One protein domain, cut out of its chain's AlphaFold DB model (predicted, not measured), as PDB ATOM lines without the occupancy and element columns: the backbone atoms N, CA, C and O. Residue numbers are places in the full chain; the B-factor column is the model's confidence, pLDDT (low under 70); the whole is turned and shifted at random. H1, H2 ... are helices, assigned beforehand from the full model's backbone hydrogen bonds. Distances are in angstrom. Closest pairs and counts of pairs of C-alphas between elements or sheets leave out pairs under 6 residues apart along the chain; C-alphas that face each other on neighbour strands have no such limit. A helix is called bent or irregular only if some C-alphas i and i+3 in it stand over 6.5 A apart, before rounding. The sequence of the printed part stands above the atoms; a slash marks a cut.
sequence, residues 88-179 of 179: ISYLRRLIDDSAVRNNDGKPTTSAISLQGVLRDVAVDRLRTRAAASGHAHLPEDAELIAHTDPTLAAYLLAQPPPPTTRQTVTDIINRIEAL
ATOM      1  N   ILE A  88     101.996 156.186 138.754       70.00
ATOM      2  CA  ILE A  88     102.922 156.471 137.650       70.00
ATOM      3  C   ILE A  88     102.161 156.654 136.334       70.00
ATOM      4  O   ILE A  88     102.445 157.587 135.585       70.00
ATOM      5  N   SER A  89     101.160 155.816 136.047       69.94
ATOM      6  CA  SER A  89     100.336 155.981 134.841       69.94
ATOM      7  C   SER A  89      99.473 157.244 134.880       69.94
ATOM      8  O   SER A  89      99.338 157.907 133.851       69.94
ATOM      9  N   TYR A  90      98.947 157.625 136.049       74.06
ATOM     10  CA  TYR A  90      98.230 158.889 136.228       74.06
ATOM     11  C   TYR A  90      99.135 160.106 135.998       74.06
ATOM     12  O   TYR A  90      98.776 160.985 135.219       74.06
ATOM     13  N   LEU A  91     100.333 160.128 136.592       74.06
ATOM     14  CA  LEU A  91     101.315 161.194 136.370       74.06
ATOM     15  C   LEU A  91     101.727 161.280 134.902       74.06
ATOM     16  O   LEU A  91     101.755 162.365 134.331       74.06
ATOM     17  N   ARG A  92     101.969 160.136 134.256       76.12
ATOM     18  CA  ARG A  92     102.307 160.091 132.831       76.12
ATOM     19  C   ARG A  92     101.195 160.677 131.964       76.12
ATOM     20  O   ARG A  92     101.476 161.484 131.084       76.12
ATOM     21  N   ARG A  93      99.939 160.331 132.256       76.44
ATOM     22  CA  ARG A  93      98.770 160.905 131.582       76.44
ATOM     23  C   ARG A  93      98.658 162.409 131.822       76.44
ATOM     24  O   ARG A  93      98.379 163.141 130.885       76.44
ATOM     25  N   LEU A  94      98.917 162.875 133.042       77.19
ATOM     26  CA  LEU A  94      98.878 164.297 133.388       77.19
ATOM     27  C   LEU A  94      99.953 165.103 132.638       77.19
ATOM     28  O   LEU A  94      99.688 166.204 132.154       77.19
ATOM     29  N   ILE A  95     101.151 164.533 132.494       77.38
ATOM     30  CA  ILE A  95     102.261 165.105 131.720       77.38
ATOM     31  C   ILE A  95     101.916 165.146 130.226       77.38
ATOM     32  O   ILE A  95     102.128 166.164 129.574       77.38
ATOM     33  N   ASP A  96     101.350 164.070 129.681       75.75
ATOM     34  CA  ASP A  96     100.966 164.024 128.269       75.75
ATOM     35  C   ASP A  96      99.804 164.995 127.967       75.75
ATOM     36  O   ASP A  96      99.881 165.762 127.006       75.75
ATOM     37  N   ASP A  97      98.783 165.067 128.829       73.62
ATOM     38  CA  ASP A  97      97.646 165.989 128.685       73.62
ATOM     39  C   ASP A  97      98.069 167.464 128.829       73.62
ATOM     40  O   ASP A  97      97.552 168.337 128.123       73.62
ATOM     41  N   SER A  98      99.012 167.762 129.731       70.56
ATOM     42  CA  SER A  98      99.559 169.116 129.915       70.56
ATOM     43  C   SER A  98     100.528 169.537 128.806       70.56
ATOM     44  O   SER A  98     100.681 170.734 128.583       70.56
ATOM     45  N   ALA A  99     101.145 168.595 128.082       69.81
ATOM     46  CA  ALA A  99     102.022 168.885 126.947       69.81
ATOM     47  C   ALA A  99     101.256 169.033 125.619       69.81
ATOM     48  O   ALA A  99     101.574 169.917 124.826       69.81
ATOM     49  N   VAL A 100     100.240 168.198 125.366       66.69
ATOM     50  CA  VAL A 100      99.488 168.186 124.094       66.69
ATOM     51  C   VAL A 100      98.614 169.428 123.928       66.69
ATOM     52  O   VAL A 100      98.550 170.009 122.847       66.69
ATOM     53  N   ARG A 101      97.940 169.855 124.998       59.75
ATOM     54  CA  ARG A 101      96.907 170.906 124.939       59.75
ATOM     55  C   ARG A 101      97.444 172.318 125.177       59.75
ATOM     56  O   ARG A 101      96.714 173.300 125.109       59.75
ATOM     57  N   ASN A 102      98.737 172.412 125.448       57.12
ATOM     58  CA  ASN A 102      99.437 173.657 125.707       57.12
ATOM     59  C   ASN A 102      99.919 174.362 124.421       57.12
ATOM     60  O   ASN A 102     100.302 175.528 124.461       57.12
ATOM     61  N   ASN A 103      99.784 173.711 123.258       58.25
ATOM     62  CA  ASN A 103      99.882 174.378 121.954       58.25
ATOM     63  C   ASN A 103      98.796 175.453 121.747       58.25
ATOM     64  O   ASN A 103      98.979 176.346 120.926       58.25
ATOM     65  N   ASP A 104      97.708 175.412 122.525       62.78
ATOM     66  CA  ASP A 104      96.604 176.375 122.448       62.78
ATOM     67  C   ASP A 104      96.809 177.608 123.362       62.78
ATOM     68  O   ASP A 104      95.923 178.459 123.466       62.78
ATOM     69  N   GLY A 105      97.952 177.706 124.061       57.78
ATOM     70  CA  GLY A 105      98.349 178.872 124.867       57.78
ATOM     71  C   GLY A 105      97.505 179.141 126.122       57.78
ATOM     72  O   GLY A 105      97.660 180.187 126.750       57.78
ATOM     73  N   LYS A 106      96.602 178.226 126.500       59.72
ATOM     74  CA  LYS A 106      95.738 178.357 127.683       59.72
ATOM     75  C   LYS A 106      96.180 177.402 128.797       59.72
ATOM     76  O   LYS A 106      96.304 176.203 128.534       59.72
ATOM     77  N   PRO A 107      96.350 177.887 130.043       60.25
ATOM     78  CA  PRO A 107      96.673 177.032 131.180       60.25
ATOM     79  C   PRO A 107      95.528 176.044 131.415       60.25
ATOM     80  O   PRO A 107      94.369 176.423 131.587       60.25
ATOM     81  N   THR A 108      95.850 174.756 131.378       67.81
ATOM     82  CA  THR A 108      94.883 173.670 131.553       67.81
ATOM     83  C   THR A 108      94.809 173.245 133.018       67.81
ATOM     84  O   THR A 108      95.772 173.378 133.772       67.81
ATOM     85  N   THR A 109      93.680 172.671 133.441       73.44
ATOM     86  CA  THR A 109      93.530 172.086 134.788       73.44
ATOM     87  C   THR A 109      94.595 171.013 135.078       73.44
ATOM     88  O   THR A 109      95.017 170.844 136.224       73.44
ATOM     89  N   SER A 110      95.077 170.312 134.043       71.19
ATOM     90  CA  SER A 110      96.191 169.358 134.137       71.19
ATOM     91  C   SER A 110      97.537 170.040 134.400       71.19
ATOM     92  O   SER A 110      98.315 169.523 135.191       71.19
ATOM     93  N   ALA A 111      97.807 171.213 133.817       72.06
ATOM     94  CA  ALA A 111      99.022 171.980 134.110       72.06
ATOM     95  C   ALA A 111      99.033 172.518 135.552       72.06
ATOM     96  O   ALA A 111     100.052 172.429 136.229       72.06
ATOM     97  N   ILE A 112      97.886 172.998 136.050       77.25
ATOM     98  CA  ILE A 112      97.736 173.465 137.442       77.25
ATOM     99  C   ILE A 112      97.975 172.315 138.430       77.25
ATOM    100  O   ILE A 112      98.724 172.457 139.394       77.25
ATOM    101  N   SER A 113      97.357 171.156 138.186       80.19
ATOM    102  CA  SER A 113      97.541 169.982 139.051       80.19
ATOM    103  C   SER A 113      98.963 169.424 138.979       80.19
ATOM    104  O   SER A 113      99.516 169.073 140.016       80.19
ATOM    105  N   LEU A 114      99.590 169.402 137.798       81.50
ATOM    106  CA  LEU A 114     100.988 168.995 137.648       81.50
ATOM    107  C   LEU A 114     101.939 169.936 138.401       81.50
ATOM    108  O   LEU A 114     102.818 169.458 139.111       81.50
ATOM    109  N   GLN A 115     101.746 171.254 138.289       82.31
ATOM    110  CA  GLN A 115     102.536 172.250 139.017       82.31
ATOM    111  C   GLN A 115     102.400 172.067 140.539       82.31
ATOM    112  O   GLN A 115     103.407 172.103 141.242       82.31
ATOM    113  N   GLY A 116     101.185 171.803 141.038       82.38
ATOM    114  CA  GLY A 116     100.943 171.494 142.451       82.38
ATOM    115  C   GLY A 116     101.692 170.245 142.918       82.38
ATOM    116  O   GLY A 116     102.424 170.301 143.898       82.38
ATOM    117  N   VAL A 117     101.605 169.145 142.161       83.56
ATOM    118  CA  VAL A 117     102.323 167.902 142.491       83.56
ATOM    119  C   VAL A 117     103.841 168.100 142.477       83.56
ATOM    120  O   VAL A 117     104.527 167.643 143.388       83.56
ATOM    121  N   LEU A 118     104.385 168.781 141.464       84.19
ATOM    122  CA  LEU A 118     105.825 169.052 141.383       84.19
ATOM    123  C   LEU A 118     106.296 169.944 142.538       84.19
ATOM    124  O   LEU A 118     107.379 169.721 143.078       84.19
ATOM    125  N   ARG A 119     105.470 170.912 142.951       83.69
ATOM    126  CA  ARG A 119     105.740 171.758 144.114       83.69
ATOM    127  C   ARG A 119     105.783 170.939 145.397       83.69
ATOM    128  O   ARG A 119     106.752 171.063 146.138       83.69
ATOM    129  N   ASP A 120     104.794 170.084 145.631       83.62
ATOM    130  CA  ASP A 120     104.732 169.259 146.840       83.62
ATOM    131  C   ASP A 120     105.949 168.330 146.954       83.62
ATOM    132  O   ASP A 120     106.557 168.232 148.018       83.62
ATOM    133  N   VAL A 121     106.367 167.706 145.844       83.56
ATOM    134  CA  VAL A 121     107.557 166.834 145.815       83.56
ATOM    135  C   VAL A 121     108.846 167.622 146.069       83.56
ATOM    136  O   VAL A 121     109.718 167.150 146.800       83.56
ATOM    137  N   ALA A 122     108.979 168.821 145.492       82.69
ATOM    138  CA  ALA A 122     110.138 169.680 145.730       82.69
ATOM    139  C   ALA A 122     110.236 170.102 147.206       82.69
ATOM    140  O   ALA A 122     111.307 170.004 147.806       82.69
ATOM    141  N   VAL A 123     109.116 170.515 147.811       84.19
ATOM    142  CA  VAL A 123     109.047 170.887 149.233       84.19
ATOM    143  C   VAL A 123     109.388 169.702 150.128       84.19
ATOM    144  O   VAL A 123     110.192 169.849 151.045       84.19
ATOM    145  N   ASP A 124     108.814 168.529 149.869       82.88
ATOM    146  CA  ASP A 124     109.047 167.329 150.676       82.88
ATOM    147  C   ASP A 124     110.529 166.928 150.693       82.88
ATOM    148  O   ASP A 124     111.110 166.684 151.757       82.88
ATOM    149  N   ARG A 125     111.192 166.964 149.531       81.06
ATOM    150  CA  ARG A 125     112.639 166.725 149.440       81.06
ATOM    151  C   ARG A 125     113.456 167.760 150.200       81.06
ATOM    152  O   ARG A 125     114.334 167.385 150.979       81.06
ATOM    153  N   LEU A 126     113.159 169.047 150.017       82.31
ATOM    154  CA  LEU A 126     113.870 170.126 150.710       82.31
ATOM    155  C   LEU A 126     113.702 170.022 152.227       82.31
ATOM    156  O   LEU A 126     114.683 170.148 152.960       82.31
ATOM    157  N   ARG A 127     112.493 169.713 152.708       81.44
ATOM    158  CA  ARG A 127     112.220 169.480 154.131       81.44
ATOM    159  C   ARG A 127     112.952 168.253 154.657       81.44
ATOM    160  O   ARG A 127     113.537 168.326 155.731       81.44
ATOM    161  N   THR A 128     112.981 167.159 153.898       82.19
ATOM    162  CA  THR A 128     113.723 165.942 154.270       82.19
ATOM    163  C   THR A 128     115.221 166.226 154.391       82.19
ATOM    164  O   THR A 128     115.860 165.826 155.365       82.19
ATOM    165  N   ARG A 129     115.786 166.980 153.443       79.25
ATOM    166  CA  ARG A 129     117.195 167.393 153.461       79.25
ATOM    167  C   ARG A 129     117.507 168.353 154.608       79.25
ATOM    168  O   ARG A 129     118.539 168.208 155.259       79.25
ATOM    169  N   ALA A 130     116.624 169.308 154.873       74.62
ATOM    170  CA  ALA A 130     116.769 170.264 155.964       74.62
ATOM    171  C   ALA A 130     116.601 169.611 157.352       74.62
ATOM    172  O   ALA A 130     117.316 169.958 158.293       74.62
ATOM    173  N   ALA A 131     115.727 168.607 157.468       77.38
ATOM    174  CA  ALA A 131     115.617 167.766 158.657       77.38
ATOM    175  C   ALA A 131     116.897 166.945 158.880       77.38
ATOM    176  O   ALA A 131     117.397 166.879 160.002       77.38
ATOM    177  N   ALA A 132     117.478 166.384 157.813       79.12
ATOM    178  CA  ALA A 132     118.751 165.667 157.883       79.12
ATOM    179  C   ALA A 132     119.936 166.576 158.266       79.12
ATOM    180  O   ALA A 132     120.882 166.112 158.900       79.12
ATOM    181  N   SER A 133     119.888 167.865 157.919       77.12
ATOM    182  CA  SER A 133     120.906 168.855 158.293       77.12
ATOM    183  C   SER A 133     120.647 169.548 159.638       77.12
ATOM    184  O   SER A 133     121.415 170.430 160.019       77.12
ATOM    185  N   GLY A 134     119.602 169.153 160.376       69.69
ATOM    186  CA  GLY A 134     119.344 169.617 161.743       69.69
ATOM    187  C   GLY A 134     118.731 171.017 161.857       69.69
ATOM    188  O   GLY A 134     118.831 171.636 162.916       69.69
ATOM    189  N   HIS A 135     118.096 171.536 160.802       68.81
ATOM    190  CA  HIS A 135     117.421 172.835 160.869       68.81
ATOM    191  C   HIS A 135     116.137 172.730 161.708       68.81
ATOM    192  O   HIS A 135     115.192 172.037 161.338       68.81
ATOM    193  N   ALA A 136     116.097 173.429 162.848       58.75
ATOM    194  CA  ALA A 136     114.972 173.401 163.790       58.75
ATOM    195  C   ALA A 136     113.778 174.283 163.370       58.75
ATOM    196  O   ALA A 136     112.678 174.123 163.898       58.75
ATOM    197  N   HIS A 137     113.984 175.219 162.441       63.06
ATOM    198  CA  HIS A 137     112.941 176.041 161.827       63.06
ATOM    199  C   HIS A 137     113.138 176.036 160.316       63.06
ATOM    200  O   HIS A 137     114.196 176.414 159.814       63.06
ATOM    201  N   LEU A 138     112.112 175.574 159.610       65.31
ATOM    202  CA  LEU A 138     112.055 175.586 158.157       65.31
ATOM    203  C   LEU A 138     111.425 176.920 157.722       65.31
ATOM    204  O   LEU A 138     110.364 177.258 158.250       65.31
ATOM    205  N   PRO A 139     112.054 177.673 156.801       72.31
ATOM    206  CA  PRO A 139     111.425 178.816 156.141       72.31
ATOM    207  C   PRO A 139     110.125 178.408 155.436       72.31
ATOM    208  O   PRO A 139     109.866 177.219 155.229       72.31
ATOM    209  N   GLU A 140     109.317 179.389 155.029       77.44
ATOM    210  CA  GLU A 140     108.130 179.105 154.220       77.44
ATOM    211  C   GLU A 140     108.502 178.360 152.927       77.44
ATOM    212  O   GLU A 140     109.554 178.584 152.327       77.44
ATOM    213  N   ASP A 141     107.612 177.484 152.456       73.62
ATOM    214  CA  ASP A 141     107.872 176.601 151.310       73.62
ATOM    215  C   ASP A 141     108.277 177.356 150.037       73.62
ATOM    216  O   ASP A 141     109.110 176.888 149.263       73.62
ATOM    217  N   ALA A 142     107.701 178.540 149.817       70.19
ATOM    218  CA  ALA A 142     108.056 179.395 148.689       70.19
ATOM    219  C   ALA A 142     109.483 179.952 148.812       70.19
ATOM    220  O   ALA A 142     110.199 180.032 147.815       70.19
ATOM    221  N   GLU A 143     109.908 180.291 150.029       75.88
ATOM    222  CA  GLU A 143     111.237 180.818 150.324       75.88
ATOM    223  C   GLU A 143     112.302 179.719 150.217       75.88
ATOM    224  O   GLU A 143     113.345 179.931 149.603       75.88
ATOM    225  N   LEU A 144     111.999 178.506 150.695       74.81
ATOM    226  CA  LEU A 144     112.851 177.320 150.549       74.81
ATOM    227  C   LEU A 144     113.156 176.985 149.082       74.81
ATOM    228  O   LEU A 144     114.310 176.730 148.720       74.81
ATOM    229  N   ILE A 145     112.130 176.997 148.226       78.69
ATOM    230  CA  ILE A 145     112.296 176.729 146.792       78.69
ATOM    231  C   ILE A 145     113.071 177.876 146.131       78.69
ATOM    232  O   ILE A 145     114.012 177.617 145.382       78.69
ATOM    233  N   ALA A 146     112.720 179.132 146.435       79.25
ATOM    234  CA  ALA A 146     113.369 180.316 145.871       79.25
ATOM    235  C   ALA A 146     114.862 180.408 146.211       79.25
ATOM    236  O   ALA A 146     115.650 180.835 145.368       79.25
ATOM    237  N   HIS A 147     115.255 179.984 147.413       78.44
ATOM    238  CA  HIS A 147     116.650 180.009 147.846       78.44
ATOM    239  C   HIS A 147     117.497 178.906 147.198       78.44
ATOM    240  O   HIS A 147     118.702 179.081 147.028       78.44
ATOM    241  N   THR A 148     116.881 177.774 146.841       77.94
ATOM    242  CA  THR A 148     117.618 176.597 146.356       77.94
ATOM    243  C   THR A 148     117.754 176.568 144.836       77.94
ATOM    244  O   THR A 148     118.841 176.304 144.325       77.94
ATOM    245  N   ASP A 149     116.678 176.859 144.103       80.44
ATOM    246  CA  ASP A 149     116.730 176.996 142.647       80.44
ATOM    247  C   ASP A 149     115.749 178.094 142.184       80.44
ATOM    248  O   ASP A 149     114.532 177.876 142.146       80.44
ATOM    249  N   PRO A 150     116.252 179.278 141.779       78.50
ATOM    250  CA  PRO A 150     115.407 180.393 141.358       78.50
ATOM    251  C   PRO A 150     114.650 180.100 140.054       78.50
ATOM    252  O   PRO A 150     113.576 180.657 139.826       78.50
ATOM    253  N   THR A 151     115.168 179.210 139.202       78.50
ATOM    254  CA  THR A 151     114.488 178.806 137.961       78.50
ATOM    255  C   THR A 151     113.354 177.826 138.238       78.50
ATOM    256  O   THR A 151     112.277 177.945 137.652       78.50
ATOM    257  N   LEU A 152     113.549 176.921 139.200       80.50
ATOM    258  CA  LEU A 152     112.497 176.042 139.701       80.50
ATOM    259  C   LEU A 152     111.393 176.853 140.396       80.50
ATOM    260  O   LEU A 152     110.211 176.623 140.151       80.50
ATOM    261  N   ALA A 153     111.767 177.849 141.202       83.00
ATOM    262  CA  ALA A 153     110.827 178.748 141.868       83.00
ATOM    263  C   ALA A 153     109.980 179.551 140.873       83.00
ATOM    264  O   ALA A 153     108.761 179.619 141.024       83.00
ATOM    265  N   ALA A 154     110.604 180.095 139.821       80.94
ATOM    266  CA  ALA A 154     109.902 180.826 138.769       80.94
ATOM    267  C   ALA A 154     108.824 179.972 138.086       80.94
ATOM    268  O   ALA A 154     107.763 180.481 137.734       80.94
ATOM    269  N   TYR A 155     109.065 178.668 137.935       78.56
ATOM    270  CA  TYR A 155     108.091 177.750 137.363       78.56
ATOM    271  C   TYR A 155     107.022 177.308 138.380       78.56
ATOM    272  O   TYR A 155     105.832 177.321 138.068       78.56
ATOM    273  N   LEU A 156     107.408 176.933 139.602       82.06
ATOM    274  CA  LEU A 156     106.495 176.379 140.614       82.06
ATOM    275  C   LEU A 156     105.592 177.426 141.283       82.06
ATOM    276  O   LEU A 156     104.536 177.069 141.804       82.06
ATOM    277  N   LEU A 157     105.994 178.700 141.278       82.31
ATOM    278  CA  LEU A 157     105.260 179.798 141.919       82.31
ATOM    279  C   LEU A 157     104.530 180.714 140.921       82.31
ATOM    280  O   LEU A 157     103.789 181.602 141.341       82.31
ATOM    281  N   ALA A 158     104.704 180.511 139.613       81.12
ATOM    282  CA  ALA A 158     104.055 181.332 138.594       81.12
ATOM    283  C   ALA A 158     102.525 181.163 138.581       81.12
ATOM    284  O   ALA A 158     102.003 180.044 138.588       81.12
ATOM    285  N   GLN A 159     101.817 182.296 138.508       79.00
ATOM    286  CA  GLN A 159     100.368 182.379 138.319       79.00
ATOM    287  C   GLN A 159     100.051 183.340 137.160       79.00
ATOM    288  O   GLN A 159     100.349 184.531 137.274       79.00
ATOM    289  N   PRO A 160      99.432 182.868 136.059       69.75
ATOM    290  CA  PRO A 160      99.042 181.481 135.771       69.75
ATOM    291  C   PRO A 160     100.249 180.551 135.504       69.75
ATOM    292  O   PRO A 160     101.332 181.049 135.195       69.75
ATOM    293  N   PRO A 161     100.078 179.214 135.597       69.25
ATOM    294  CA  PRO A 161     101.149 178.266 135.304       69.25
ATOM    295  C   PRO A 161     101.708 178.490 133.897       69.25
ATOM    296  O   PRO A 161     100.928 178.634 132.946       69.25
ATOM    297  N   PRO A 162     103.041 178.500 133.745       69.38
ATOM    298  CA  PRO A 162     103.667 178.696 132.457       69.38
ATOM    299  C   PRO A 162     103.427 177.474 131.563       69.38
ATOM    300  O   PRO A 162     103.201 176.361 132.053       69.38
ATOM    301  N   PRO A 163     103.500 177.661 130.239       66.31
ATOM    302  CA  PRO A 163     103.312 176.580 129.292       66.31
ATOM    303  C   PRO A 163     104.295 175.422 129.548       66.31
ATOM    304  O   PRO A 163     105.509 175.570 129.434       66.31
ATOM    305  N   THR A 164     103.760 174.236 129.844       70.06
ATOM    306  CA  THR A 164     104.505 172.978 129.966       70.06
ATOM    307  C   THR A 164     104.783 172.305 128.635       70.06
ATOM    308  O   THR A 164     103.866 171.936 127.902       70.06
ATOM    309  N   THR A 165     106.060 172.048 128.358       73.56
ATOM    310  CA  THR A 165     106.476 171.069 127.346       73.56
ATOM    311  C   THR A 165     107.076 169.841 128.024       73.56
ATOM    312  O   THR A 165     107.538 169.916 129.165       73.56
ATOM    313  N   ARG A 166     107.129 168.702 127.320       73.75
ATOM    314  CA  ARG A 166     107.784 167.482 127.832       73.75
ATOM    315  C   ARG A 166     109.237 167.729 128.250       73.75
ATOM    316  O   ARG A 166     109.680 167.170 129.249       73.75
ATOM    317  N   GLN A 167     109.961 168.563 127.502       77.19
ATOM    318  CA  GLN A 167     111.336 168.939 127.834       77.19
ATOM    319  C   GLN A 167     111.388 169.751 129.127       77.19
ATOM    320  O   GLN A 167     112.164 169.409 130.011       77.19
ATOM    321  N   THR A 168     110.513 170.748 129.276       76.75
ATOM    322  CA  THR A 168     110.426 171.564 130.495       76.75
ATOM    323  C   THR A 168     110.109 170.706 131.720       76.75
ATOM    324  O   THR A 168     110.777 170.827 132.737       76.75
ATOM    325  N   VAL A 169     109.142 169.787 131.616       78.25
ATOM    326  CA  VAL A 169     108.788 168.872 132.717       78.25
ATOM    327  C   VAL A 169     109.957 167.958 133.084       78.25
ATOM    328  O   VAL A 169     110.228 167.761 134.262       78.25
ATOM    329  N   THR A 170     110.672 167.422 132.091       80.94
ATOM    330  CA  THR A 170     111.839 166.561 132.338       80.94
ATOM    331  C   THR A 170     112.968 167.336 133.019       80.94
ATOM    332  O   THR A 170     113.561 166.832 133.965       80.94
ATOM    333  N   ASP A 171     113.232 168.574 132.588       83.06
ATOM    334  CA  ASP A 171     114.229 169.445 133.221       83.06
ATOM    335  C   ASP A 171     113.863 169.757 134.679       83.06
ATOM    336  O   ASP A 171     114.695 169.624 135.573       83.06
ATOM    337  N   ILE A 172     112.592 170.075 134.947       82.25
ATOM    338  CA  ILE A 172     112.093 170.329 136.305       82.25
ATOM    339  C   ILE A 172     112.232 169.092 137.194       82.25
ATOM    340  O   ILE A 172     112.682 169.211 138.331       82.25
ATOM    341  N   ILE A 173     111.881 167.908 136.689       82.94
ATOM    342  CA  ILE A 173     112.038 166.655 137.438       82.94
ATOM    343  C   ILE A 173     113.515 166.414 137.759       82.94
ATOM    344  O   ILE A 173     113.840 166.179 138.916       82.94
ATOM    345  N   ASN A 174     114.412 166.551 136.777       82.94
ATOM    346  CA  ASN A 174     115.851 166.376 136.991       82.94
ATOM    347  C   ASN A 174     116.403 167.361 138.032       82.94
ATOM    348  O   ASN A 174     117.239 166.991 138.855       82.94
ATOM    349  N   ARG A 175     115.922 168.610 138.030       80.88
ATOM    350  CA  ARG A 175     116.288 169.619 139.035       80.88
ATOM    351  C   ARG A 175     115.805 169.232 140.425       80.88
ATOM    352  O   ARG A 175     116.597 169.286 141.354       80.88
ATOM    353  N   ILE A 176     114.552 168.788 140.557       82.50
ATOM    354  CA  ILE A 176     113.995 168.293 141.827       82.50
ATOM    355  C   ILE A 176     114.754 167.051 142.314       82.50
ATOM    356  O   ILE A 176     114.956 166.879 143.513       82.50
ATOM    357  N   GLU A 177     115.199 166.183 141.404       80.44
ATOM    358  CA  GLU A 177     115.990 164.999 141.744       80.44
ATOM    359  C   GLU A 177     117.399 165.331 142.251       80.44
ATOM    360  O   GLU A 177     117.942 164.558 143.043       80.44
ATOM    361  N   ALA A 178     117.957 166.469 141.827       80.94
ATOM    362  CA  ALA A 178     119.258 166.980 142.254       80.94
ATOM    363  C   ALA A 178     119.218 167.780 143.575       80.94
ATOM    364  O   ALA A 178     120.282 168.102 144.114       80.94
ATOM    365  N   LEU A 179     118.019 168.092 144.093       74.25
ATOM    366  CA  LEU A 179     117.804 168.647 145.438       74.25
ATOM    367  C   LEU A 179     118.035 167.584 146.515       74.25
ATOM    368  O   LEU A 179     118.689 167.950 147.519       74.25
TER     369      LEU A 179
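AT A GLANCE: This is residues 88 to 179 of the 179 residues of an uncharacterized protein of Flexivirga oryzae (UniProt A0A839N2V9). One long helix, H2, makes the long axis, and four shorter helices pack on it: H1 crosses near its beginning, H5 runs beside it the same way, and the small hairpin H3-H4 covers another side. The printed part has 92 residues with five named helices, H1 to H5 in chain order, and no named strand: the class is all helix. It is compact, with a radius of gyration of the C-alphas of 13.8 A, and elongated, spanning 45 by 26 by 19 A.

HOW THE PARTS SIT: H1, residues 88 to 104, touches the hub H2, residues 109 to 132, with residues 91 to 98 alone, at a steep tilt of 51 degrees; the closest C-alphas, of Ser 98 and Ala 111, are 5.1 A apart. H3, residues 141 to 148, touches H2 at 70.4 degrees, only just about perpendicular, closest at the C-alphas of Val 123 and Asp 141, 6.2 A. H4, residues 150 to 156, forms a helical hairpin with H3, a shallow tilt of 33 degrees, only just short of steep; the closest C-alphas, of Ala 146 and Ala 153, are 5.0 A apart. H4 also touches H2, the closest C-alphas being those of Arg 119 and Leu 156, 5.8 A. H5, residues 166 to 177, touches H2 at a shallow tilt of 17 degrees, the same way, closest at the C-alphas of Ala 122 and Ile 176, 5.7 A. H5 touches H1 too, closest at the C-alphas of Ala 99 and Arg 166, 6.0 A. H1 is apart from H3 and H4. Every O i to N i+4 pair is within hydrogen-bond range in H2, H3, H4 and H5, and 10 of 13 in H1.

IN THESE COORDINATES: H1 begins at C-alpha 88 (102.922, 156.471, 137.650) and is 25.8 A long; it is irregular, only just, with C-alphas 100 and 103 6.6 A apart. H2 is 34.8 A long, H3 10.9 A, H4 9.8 A and H5 16.3 A, ending at C-alpha 177 (115.990, 164.999, 141.744).

THE WHOLE: The farthest C-alphas, of Asp 104 and Gly 134, are 45.9 A apart. The printed part has no cut and no long link. Mean pLDDT of the printed part is 75.5, with residue 89 and residues 99 to 108, 134 to 138 and 160 to 163 under 70.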